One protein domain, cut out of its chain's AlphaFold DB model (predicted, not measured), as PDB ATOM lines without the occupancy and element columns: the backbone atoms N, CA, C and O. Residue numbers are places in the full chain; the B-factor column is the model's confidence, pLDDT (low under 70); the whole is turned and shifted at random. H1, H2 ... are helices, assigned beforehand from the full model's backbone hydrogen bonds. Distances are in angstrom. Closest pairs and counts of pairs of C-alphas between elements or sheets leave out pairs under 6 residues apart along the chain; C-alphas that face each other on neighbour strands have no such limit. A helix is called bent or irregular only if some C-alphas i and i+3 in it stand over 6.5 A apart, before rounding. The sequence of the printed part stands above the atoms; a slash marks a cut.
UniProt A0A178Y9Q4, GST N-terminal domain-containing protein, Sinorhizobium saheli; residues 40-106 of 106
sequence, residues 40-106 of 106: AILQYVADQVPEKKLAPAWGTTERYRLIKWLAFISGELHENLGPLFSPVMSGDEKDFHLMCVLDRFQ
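AT A GLANCE: This is residues 40 to 106 of the 106 residues of the protein "GST N-terminal domain-containing protein" of Sinorhizobium saheli (UniProt A0A178Y9Q4). One long helix, H2, makes most of the length; at its last end the shorter H3 folds back beside it as a helical hairpin, and at its first end a long looping link leads to H1, so that the chain runs like a loose, stretched Z. The 67 printed residues hold three named helices, H1, H2 and H3 along the chain, and no named strand; the class is all helix. The whole is only just loose, close to extended, with a radius of gyration of the C-alphas of 16.2 A. It is only just elongated, spanning 47 by 26 by 15 A.

IN THESE COORDINATES: H1 is residues 40 to 47, 10.7 A from first to last C-alpha, and begins with C-alpha 40 at (41.184, 0.724, -7.718). H2 is residues 61 to 85, 35.2 A long, from C-alpha 61 at (45.721, -16.321, -11.745). It has a kink of 35 degrees near residue 79 and is irregular, but only just: C-alphas 80 and 83 are 6.7 A apart. H3 is residues 91 to 103, 18.5 A long, and ends with C-alpha 103 at (18.915, -13.544, -10.792).

HOW THE PARTS SIT: H1 and H2 are near each other, with 7 pairs of C-alphas within 10 A and no pair within 8 A. H2 touches H3 with residues 76 to 84 alone; the closest C-alphas are those of Leu 84 and Lys 94, 5.2 A apart. This hairpin has a shallow tilt of 15 degrees, opposite ways. H1 and H3 are apart. Every O i to N i+4 pair is within hydrogen-bond range in H1 and H3; in H2, 15 of 21 are.

THE WHOLE: The two C-alphas farthest apart are those of Glu 51 and Asp 92, 47.7 A. The link from H1 to H2, 13 residues, is long; that from H2 to H3, 5 residues, is tight. Residues 48 to 53 and 87 to 92 stand free. The printed part has no cut; its mean pLDDT is 94.7, and no printed residue is under 70.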
ATOM      1  N   ALA A  40      39.847   0.155  -7.590       97.38
ATOM      2  CA  ALA A  40      41.184   0.724  -7.718       97.38
ATOM      3  C   ALA A  40      41.766   1.039  -6.336       97.38
ATOM      4  O   ALA A  40      42.872   0.601  -6.020       97.38
ATOM      5  N   ILE A  41      40.986   1.711  -5.481       98.12
ATOM      6  CA  ILE A  41      41.381   2.062  -4.110       98.12
ATOM      7  C   ILE A  41      41.701   0.808  -3.287       98.12
ATOM      8  O   ILE A  41      42.744   0.752  -2.641       98.12
ATOM      9  N   LEU A  42      40.847  -0.220  -3.329       98.12
ATOM     10  CA  LEU A  42      41.056  -1.458  -2.569       98.12
ATOM     11  C   LEU A  42      42.346  -2.176  -2.975       98.12
ATOM     12  O   LEU A  42      43.072  -2.667  -2.112       98.12
ATOM     13  N   GLN A  43      42.650  -2.218  -4.275       97.81
ATOM     14  CA  GLN A  43      43.896  -2.809  -4.758       97.81
ATOM     15  C   GLN A  43      45.111  -1.975  -4.361       97.81
ATOM     16  O   GLN A  43      46.085  -2.541  -3.875       97.81
ATOM     17  N   TYR A  44      45.035  -0.647  -4.493       97.81
ATOM     18  CA  TYR A  44      46.106   0.249  -4.063       97.81
ATOM     19  C   TYR A  44      46.436   0.059  -2.577       97.81
ATOM     20  O   TYR A  44      47.597  -0.141  -2.228       97.81
ATOM     21  N   VAL A  45      45.413   0.055  -1.711       97.69
ATOM     22  CA  VAL A  45      45.568  -0.133  -0.260       97.69
ATOM     23  C   VAL A  45      46.166  -1.503   0.062       97.69
ATOM     24  O   VAL A  45      47.053  -1.596   0.908       97.69
ATOM     25  N   ALA A  46      45.720  -2.566  -0.613       98.12
ATOM     26  CA  ALA A  46      46.274  -3.903  -0.416       98.12
ATOM     27  C   ALA A  46      47.759  -3.980  -0.807       98.12
ATOM     28  O   ALA A  46      48.543  -4.633  -0.118       98.12
ATOM     29  N   ASP A  47      48.145  -3.287  -1.878       97.38
ATOM     30  CA  ASP A  47      49.511  -3.282  -2.392       97.38
ATOM     31  C   ASP A  47      50.474  -2.431  -1.530       97.38
ATOM     32  O   ASP A  47      51.684  -2.630  -1.622       97.38
ATOM     33  N   GLN A  48      49.977  -1.550  -0.644       97.25
ATOM     34  CA  GLN A  48      50.821  -0.825   0.329       97.25
ATOM     35  C   GLN A  48      51.360  -1.719   1.459       97.25
ATOM     36  O   GLN A  48      52.333  -1.361   2.119       97.25
ATOM     37  N   VAL A  49      50.722  -2.866   1.711       97.12
ATOM     38  CA  VAL A  49      51.042  -3.790   2.817       97.12
ATOM     39  C   VAL A  49      51.022  -5.250   2.335       97.12
ATOM     40  O   VAL A  49      50.212  -6.063   2.807       97.12
ATOM     41  N   PRO A  50      51.879  -5.620   1.360       96.25
ATOM     42  CA  PRO A  50      51.839  -6.934   0.714       96.25
ATOM     43  C   PRO A  50      52.022  -8.102   1.698       96.25
ATOM     44  O   PRO A  50      51.497  -9.197   1.478       96.25
ATOM     45  N   GLU A  51      52.702  -7.884   2.824       97.19
ATOM     46  CA  GLU A  51      52.895  -8.859   3.898       97.19
ATOM     47  C   GLU A  51      51.585  -9.297   4.564       97.19
ATOM     48  O   GLU A  51      51.494 -10.423   5.061       97.19
ATOM     49  N   LYS A  52      50.545  -8.451   4.526       98.00
ATOM     50  CA  LYS A  52      49.210  -8.763   5.059       98.00
ATOM     51  C   LYS A  52      48.358  -9.599   4.109       98.00
ATOM     52  O   LYS A  52      47.291 -10.053   4.513       98.00
ATOM     53  N   LYS A  53      48.816  -9.825   2.870       96.69
ATOM     54  CA  LYS A  53      48.165 -10.688   1.866       96.69
ATOM     55  C   LYS A  53      46.682 -10.354   1.639       96.69
ATOM     56  O   LYS A  53      45.865 -11.250   1.444       96.69
ATOM     57  N   LEU A  54      46.342  -9.061   1.655       98.06
ATOM     58  CA  LEU A  54      44.971  -8.576   1.435       98.06
ATOM     59  C   LEU A  54      44.492  -8.785  -0.009       98.06
ATOM     60  O   LEU A  54      43.295  -8.901  -0.258       98.06
ATOM     61  N   ALA A  55      45.426  -8.864  -0.956       98.25
ATOM     62  CA  ALA A  55      45.168  -9.216  -2.340       98.25
ATOM     63  C   ALA A  55      46.264 -10.170  -2.850       98.25
ATOM     64  O   ALA A  55      47.409 -10.082  -2.398       98.25
ATOM     65  N   PRO A  56      45.957 -11.085  -3.790       98.31
ATOM     66  CA  PRO A  56      46.977 -11.924  -4.414       98.31
ATOM     67  C   PRO A  56      48.008 -11.088  -5.182       98.31
ATOM     68  O   PRO A  56      47.693 -10.000  -5.666       98.31
ATOM     69  N   ALA A  57      49.228 -11.605  -5.335       97.12
ATOM     70  CA  ALA A  57      50.287 -10.902  -6.057       97.12
ATOM     71  C   ALA A  57      49.929 -10.671  -7.536       97.12
ATOM     72  O   ALA A  57      49.295 -11.513  -8.179       97.12
ATOM     73  N   TRP A  58      50.370  -9.543  -8.095       96.88
ATOM     74  CA  TRP A  58      50.227  -9.258  -9.523       96.88
ATOM     75  C   TRP A  58      50.873 -10.344 -10.396       96.88
ATOM     76  O   TRP A  58      51.864 -10.963 -10.018       96.88
ATOM     77  N   GLY A  59      50.280 -10.591 -11.567       97.19
ATOM     78  CA  GLY A  59      50.724 -11.639 -12.494       97.19
ATOM     79  C   GLY A  59      50.255 -13.059 -12.145       97.19
ATOM     80  O   GLY A  59      50.514 -13.978 -12.915       97.19
ATOM     81  N   THR A  60      49.535 -13.253 -11.035       98.25
ATOM     82  CA  THR A  60      48.967 -14.557 -10.648       98.25
ATOM     83  C   THR A  60      47.534 -14.735 -11.154       98.25
ATOM     84  O   THR A  60      46.774 -13.769 -11.269       98.25
ATOM     85  N   THR A  61      47.118 -15.980 -11.403       98.56
ATOM     86  CA  THR A  61      45.721 -16.321 -11.745       98.56
ATOM     87  C   THR A  61      44.751 -15.878 -10.646       98.56
ATOM     88  O   THR A  61      43.634 -15.435 -10.912       98.56
ATOM     89  N   GLU A  62      45.185 -15.949  -9.393       98.44
ATOM     90  CA  GLU A  62      44.452 -15.539  -8.204       98.44
ATOM     91  C   GLU A  62      44.147 -14.036  -8.224       98.44
ATOM     92  O   GLU A  62      43.033 -13.644  -7.872       98.44
ATOM     93  N   ARG A  63      45.069 -13.189  -8.707       98.38
ATOM     94  CA  ARG A  63      44.819 -11.744  -8.863       98.38
ATOM     95  C   ARG A  63      43.735 -11.481  -9.900       98.38
ATOM     96  O   ARG A  63      42.853 -10.665  -9.648       98.38
ATOM     97  N   TYR A  64      43.716 -12.217 -11.009       98.44
ATOM     98  CA  TYR A  64      42.631 -12.105 -11.990       98.44
ATOM     99  C   TYR A  64      41.285 -12.587 -11.437       98.44
ATOM    100  O   TYR A  64      40.253 -12.002 -11.758       98.44
ATOM    101  N   ARG A  65      41.266 -13.595 -10.553       98.56
ATOM    102  CA  ARG A  65      40.039 -13.993  -9.840       98.56
ATOM    103  C   ARG A  65      39.538 -12.889  -8.910       98.56
ATOM    104  O   ARG A  65      38.336 -12.640  -8.893       98.56
ATOM    105  N   LEU A  66      40.435 -12.219  -8.180       98.50
ATOM    106  CA  LEU A  66      40.081 -11.052  -7.365       98.50
ATOM    107  C   LEU A  66      39.500  -9.933  -8.237       98.50
ATOM    108  O   LEU A  66      38.410  -9.446  -7.956       98.50
ATOM    109  N   ILE A  67      40.191  -9.560  -9.317       98.25
ATOM    110  CA  ILE A  67      39.743  -8.505 -10.237       98.25
ATOM    111  C   ILE A  67      38.372  -8.845 -10.826       98.25
ATOM    112  O   ILE A  67      37.498  -7.983 -10.857       98.25
ATOM    113  N   LYS A  68      38.145 -10.106 -11.220       98.06
ATOM    114  CA  LYS A  68      36.838 -10.579 -11.698       98.06
ATOM    115  C   LYS A  68      35.737 -10.317 -10.669       98.06
ATOM    116  O   LYS A  68      34.676  -9.821 -11.032       98.06
ATOM    117  N   TRP A  69      35.982 -10.634  -9.397       98.12
ATOM    118  CA  TRP A  69      35.013 -10.388  -8.328       98.12
ATOM    119  C   TRP A  69      34.778  -8.901  -8.076       98.12
ATOM    120  O   TRP A  69      33.629  -8.498  -7.940       98.12
ATOM    121  N   LEU A  70      35.827  -8.076  -8.069       98.12
ATOM    122  CA  LEU A  70      35.681  -6.625  -7.913       98.12
ATOM    123  C   LEU A  70      34.876  -6.003  -9.064       98.12
ATOM    124  O   LEU A  70      34.024  -5.149  -8.822       98.12
ATOM    125  N   ALA A  71      35.114  -6.457 -10.299       97.25
ATOM    126  CA  ALA A  71      34.360  -6.030 -11.472       97.25
ATOM    127  C   ALA A  71      32.888  -6.458 -11.387       97.25
ATOM    128  O   ALA A  71      32.008  -5.625 -11.581       97.25
ATOM    129  N   PHE A  72      32.617  -7.716 -11.022       95.75
ATOM    130  CA  PHE A  72      31.255  -8.219 -10.816       95.75
ATOM    131  C   PHE A  72      30.518  -7.444  -9.717       95.75
ATOM    132  O   PHE A  72      29.410  -6.966  -9.930       95.75
ATOM    133  N   ILE A  73      31.146  -7.245  -8.555       95.75
ATOM    134  CA  ILE A  73      30.535  -6.496  -7.452       95.75
ATOM    135  C   ILE A  73      30.222  -5.062  -7.881       95.75
ATOM    136  O   ILE A  73      29.160  -4.556  -7.544       95.75
ATOM    137  N   SER A  74      31.111  -4.410  -8.631       94.94
ATOM    138  CA  SER A  74      30.907  -3.012  -9.027       94.94
ATOM    139  C   SER A  74      29.849  -2.865 -10.121       94.94
ATOM    140  O   SER A  74      28.967  -2.024  -9.995       94.94
ATOM    141  N   GLY A  75      29.930  -3.678 -11.177       92.62
ATOM    142  CA  GLY A  75      29.082  -3.537 -12.364       92.62
ATOM    143  C   GLY A  75      27.754  -4.286 -12.296       92.62
ATOM    144  O   GLY A  75      26.770  -3.815 -12.849       92.62
ATOM    145  N   GLU A  76      27.703  -5.431 -11.613       91.06
ATOM    146  CA  GLU A  76      26.500  -6.275 -11.578       91.06
ATOM    147  C   GLU A  76      25.747  -6.173 -10.254       91.06
ATOM    148  O   GLU A  76      24.523  -6.242 -10.251       91.06
ATOM    149  N   LEU A  77      26.439  -6.015  -9.124       92.19
ATOM    150  CA  LEU A  77      25.767  -5.939  -7.826       92.19
ATOM    151  C   LEU A  77      25.482  -4.490  -7.423       92.19
ATOM    152  O   LEU A  77      24.329  -4.103  -7.281       92.19
ATOM    153  N   HIS A  78      26.526  -3.686  -7.242       92.44
ATOM    154  CA  HIS A  78      26.429  -2.331  -6.707       92.44
ATOM    155  C   HIS A  78      25.578  -1.416  -7.594       92.44
ATOM    156  O   HIS A  78      24.673  -0.761  -7.082       92.44
ATOM    157  N   GLU A  79      25.809  -1.429  -8.909       90.00
ATOM    158  CA  GLU A  79      25.031  -0.613  -9.846       90.00
ATOM    159  C   GLU A  79      23.541  -0.983  -9.832       90.00
ATOM    160  O   GLU A  79      22.681  -0.117  -9.681       90.00
ATOM    161  N   ASN A  80      23.216  -2.279  -9.881       89.81
ATOM    162  CA  ASN A  80      21.823  -2.738  -9.881       89.81
ATOM    163  C   ASN A  80      21.116  -2.554  -8.525       89.81
ATOM    164  O   ASN A  80      19.887  -2.530  -8.475       89.81
ATOM    165  N   LEU A  81      21.863  -2.387  -7.429       93.12
ATOM    166  CA  LEU A  81      21.309  -2.026  -6.121       93.12
ATOM    167  C   LEU A  81      21.011  -0.523  -5.994       93.12
ATOM    168  O   LEU A  81      20.159  -0.151  -5.188       93.12
ATOM    169  N   GLY A  82      21.667   0.341  -6.776       91.56
ATOM    170  CA  GLY A  82      21.501   1.800  -6.728       91.56
ATOM    171  C   GLY A  82      20.036   2.275  -6.755       91.56
ATOM    172  O   GLY A  82      19.641   3.050  -5.876       91.56
ATOM    173  N   PRO A  83      19.190   1.775  -7.677       92.94
ATOM    174  CA  PRO A  83      17.762   2.098  -7.732       92.94
ATOM    175  C   PRO A  83      16.989   1.862  -6.427       92.94
ATOM    176  O   PRO A  83      16.078   2.629  -6.109       92.94
ATOM    177  N   LEU A  84      17.371   0.865  -5.620       93.88
ATOM    178  CA  LEU A  84      16.696   0.557  -4.351       93.88
ATOM    179  C   LEU A  84      16.819   1.706  -3.339       93.88
ATOM    180  O   LEU A  84      15.898   1.961  -2.554       93.88
ATOM    181  N   PHE A  85      17.928   2.443  -3.404       91.94
ATOM    182  CA  PHE A  85      18.233   3.573  -2.527       91.94
ATOM    183  C   PHE A  85      17.770   4.920  -3.088       91.94
ATOM    184  O   PHE A  85      17.816   5.929  -2.383       91.94
ATOM    185  N   SER A  86      17.285   4.953  -4.330       90.50
ATOM    186  CA  SER A  86      16.769   6.174  -4.939       90.50
ATOM    187  C   SER A  86      15.411   6.561  -4.329       90.50
ATOM    188  O   SER A  86      14.507   5.717  -4.254       90.50
ATOM    189  N   PRO A  87      15.218   7.823  -3.896       89.94
ATOM    190  CA  PRO A  87      13.937   8.288  -3.367       89.94
ATOM    191  C   PRO A  87      12.889   8.531  -4.462       89.94
ATOM    192  O   PRO A  87      11.712   8.651  -4.141       89.94
ATOM    193  N   VAL A  88      13.297   8.611  -5.736       93.06
ATOM    194  CA  VAL A  88      12.383   8.865  -6.866       93.06
ATOM    195  C   VAL A  88      11.819   7.590  -7.496       93.06
ATOM    196  O   VAL A  88      10.879   7.681  -8.276       93.06
ATOM    197  N   MET A  89      12.371   6.419  -7.161       93.19
ATOM    198  CA  MET A  89      11.902   5.126  -7.671       93.19
ATOM    199  C   MET A  89      10.665   4.644  -6.903       93.19
ATOM    200  O   MET A  89      10.638   4.683  -5.668       93.19
ATOM    201  N   SER A  90       9.666   4.148  -7.630       95.75
ATOM    202  CA  SER A  90       8.466   3.512  -7.075       95.75
ATOM    203  C   SER A  90       8.754   2.127  -6.473       95.75
ATOM    204  O   SER A  90       9.838   1.572  -6.645       95.75
ATOM    205  N   GLY A  91       7.781   1.560  -5.749       94.50
ATOM    206  CA  GLY A  91       7.896   0.212  -5.177       94.50
ATOM    207  C   GLY A  91       8.104  -0.863  -6.246       94.50
ATOM    208  O   GLY A  91       9.075  -1.607  -6.175       94.50
ATOM    209  N   ASP A  92       7.263  -0.862  -7.282       94.62
ATOM    210  CA  ASP A  92       7.326  -1.847  -8.370       94.62
ATOM    211  C   ASP A  92       8.660  -1.782  -9.141       94.62
ATOM    212  O   ASP A  92       9.237  -2.813  -9.490       94.62
ATOM    213  N   GLU A  93       9.199  -0.577  -9.371       94.00
ATOM    214  CA  GLU A  93      10.520  -0.402  -9.998       94.00
ATOM    215  C   GLU A  93      11.642  -0.956  -9.110       94.00
ATOM    216  O   GLU A  93      12.560  -1.616  -9.603       94.00
ATOM    217  N   LYS A  94      11.567  -0.734  -7.792       94.56
ATOM    218  CA  LYS A  94      12.535  -1.302  -6.842       94.56
ATOM    219  C   LYS A  94      12.459  -2.826  -6.811       94.56
ATOM    220  O   LYS A  94      13.503  -3.472  -6.840       94.56
ATOM    221  N   ASP A  95      11.261  -3.398  -6.819       94.38
ATOM    222  CA  ASP A  95      11.071  -4.849  -6.842       94.38
ATOM    223  C   ASP A  95      11.637  -5.475  -8.126       94.38
ATOM    224  O   ASP A  95      12.303  -6.512  -8.069       94.38
ATOM    225  N   PHE A  96      11.467  -4.814  -9.276       93.38
ATOM    226  CA  PHE A  96      12.091  -5.233 -10.532       93.38
ATOM    227  C   PHE A  96      13.625  -5.249 -10.441       93.38
ATOM    228  O   PHE A  96      14.254  -6.254 -10.776       93.38
ATOM    229  N   HIS A  97      14.243  -4.172  -9.946       92.19
ATOM    230  CA  HIS A  97      15.700  -4.116  -9.787       92.19
ATOM    231  C   HIS A  97      16.221  -5.145  -8.776       92.19
ATOM    232  O   HIS A  97      17.253  -5.775  -9.018       92.19
ATOM    233  N   LEU A  98      15.491  -5.380  -7.681       93.06
ATOM    234  CA  LEU A  98      15.822  -6.425  -6.716       93.06
ATOM    235  C   LEU A  98      15.790  -7.813  -7.367       93.06
ATOM    236  O   LEU A  98      16.715  -8.602  -7.174       93.06
ATOM    237  N   MET A  99      14.773  -8.102  -8.179       93.19
ATOM    238  CA  MET A  99      14.695  -9.345  -8.947       93.19
ATOM    239  C   MET A  99      15.895  -9.500  -9.895       93.19
ATOM    240  O   MET A  99      16.506 -10.567  -9.916       93.19
ATOM    241  N   CYS A 100      16.285  -8.446 -10.624       90.44
ATOM    242  CA  CYS A 100      17.466  -8.473 -11.496       90.44
ATOM    243  C   CYS A 100      18.760  -8.795 -10.737       90.44
ATOM    244  O   CYS A 100      19.605  -9.523 -11.255       90.44
ATOM    245  N   VAL A 101      18.920  -8.281  -9.513       91.38
ATOM    246  CA  VAL A 101      20.069  -8.609  -8.654       91.38
ATOM    247  C   VAL A 101      20.027 -10.072  -8.215       91.38
ATOM    248  O   VAL A 101      21.046 -10.756  -8.273       91.38
ATOM    249  N   LEU A 102      18.865 -10.569  -7.781       91.88
ATOM    250  CA  LEU A 102      18.710 -11.943  -7.293       91.88
ATOM    251  C   LEU A 102      18.972 -12.995  -8.377       91.88
ATOM    252  O   LEU A 102      19.534 -14.048  -8.078       91.88
ATOM    253  N   ASP A 103      18.635 -12.694  -9.630       91.25
ATOM    254  CA  ASP A 103      18.915 -13.544 -10.792       91.25
ATOM    255  C   ASP A 103      20.421 -13.805 -10.993       91.25
ATOM    256  O   ASP A 103      20.815 -14.839 -11.519       91.25
ATOM    257  N   ARG A 104      21.303 -12.926 -10.492       86.38
ATOM    258  CA  ARG A 104      22.766 -13.114 -10.568       86.38
ATOM    259  C   ARG A 104      23.312 -14.209  -9.645       86.38
ATOM    260  O   ARG A 104      24.507 -14.499  -9.712       86.38
ATOM    261  N   PHE A 105      22.476 -14.783  -8.780       85.19
ATOM    262  CA  PHE A 105      22.854 -15.815  -7.806       85.19
ATOM    263  C   PHE A 105      22.221 -17.191  -8.074       85.19
ATOM    264  O   PHE A 105      22.398 -18.093  -7.252       85.19
ATOM    265  N   GLN A 106      21.485 -17.344  -9.177       75.06
ATOM    266  CA  GLN A 106      20.932 -18.623  -9.640       75.06
ATOM    267  C   GLN A 106      21.913 -19.333 -10.580       75.06
ATOM    268  O   GLN A 106      21.959 -20.584 -10.521       75.06
TER     269      GLN A 106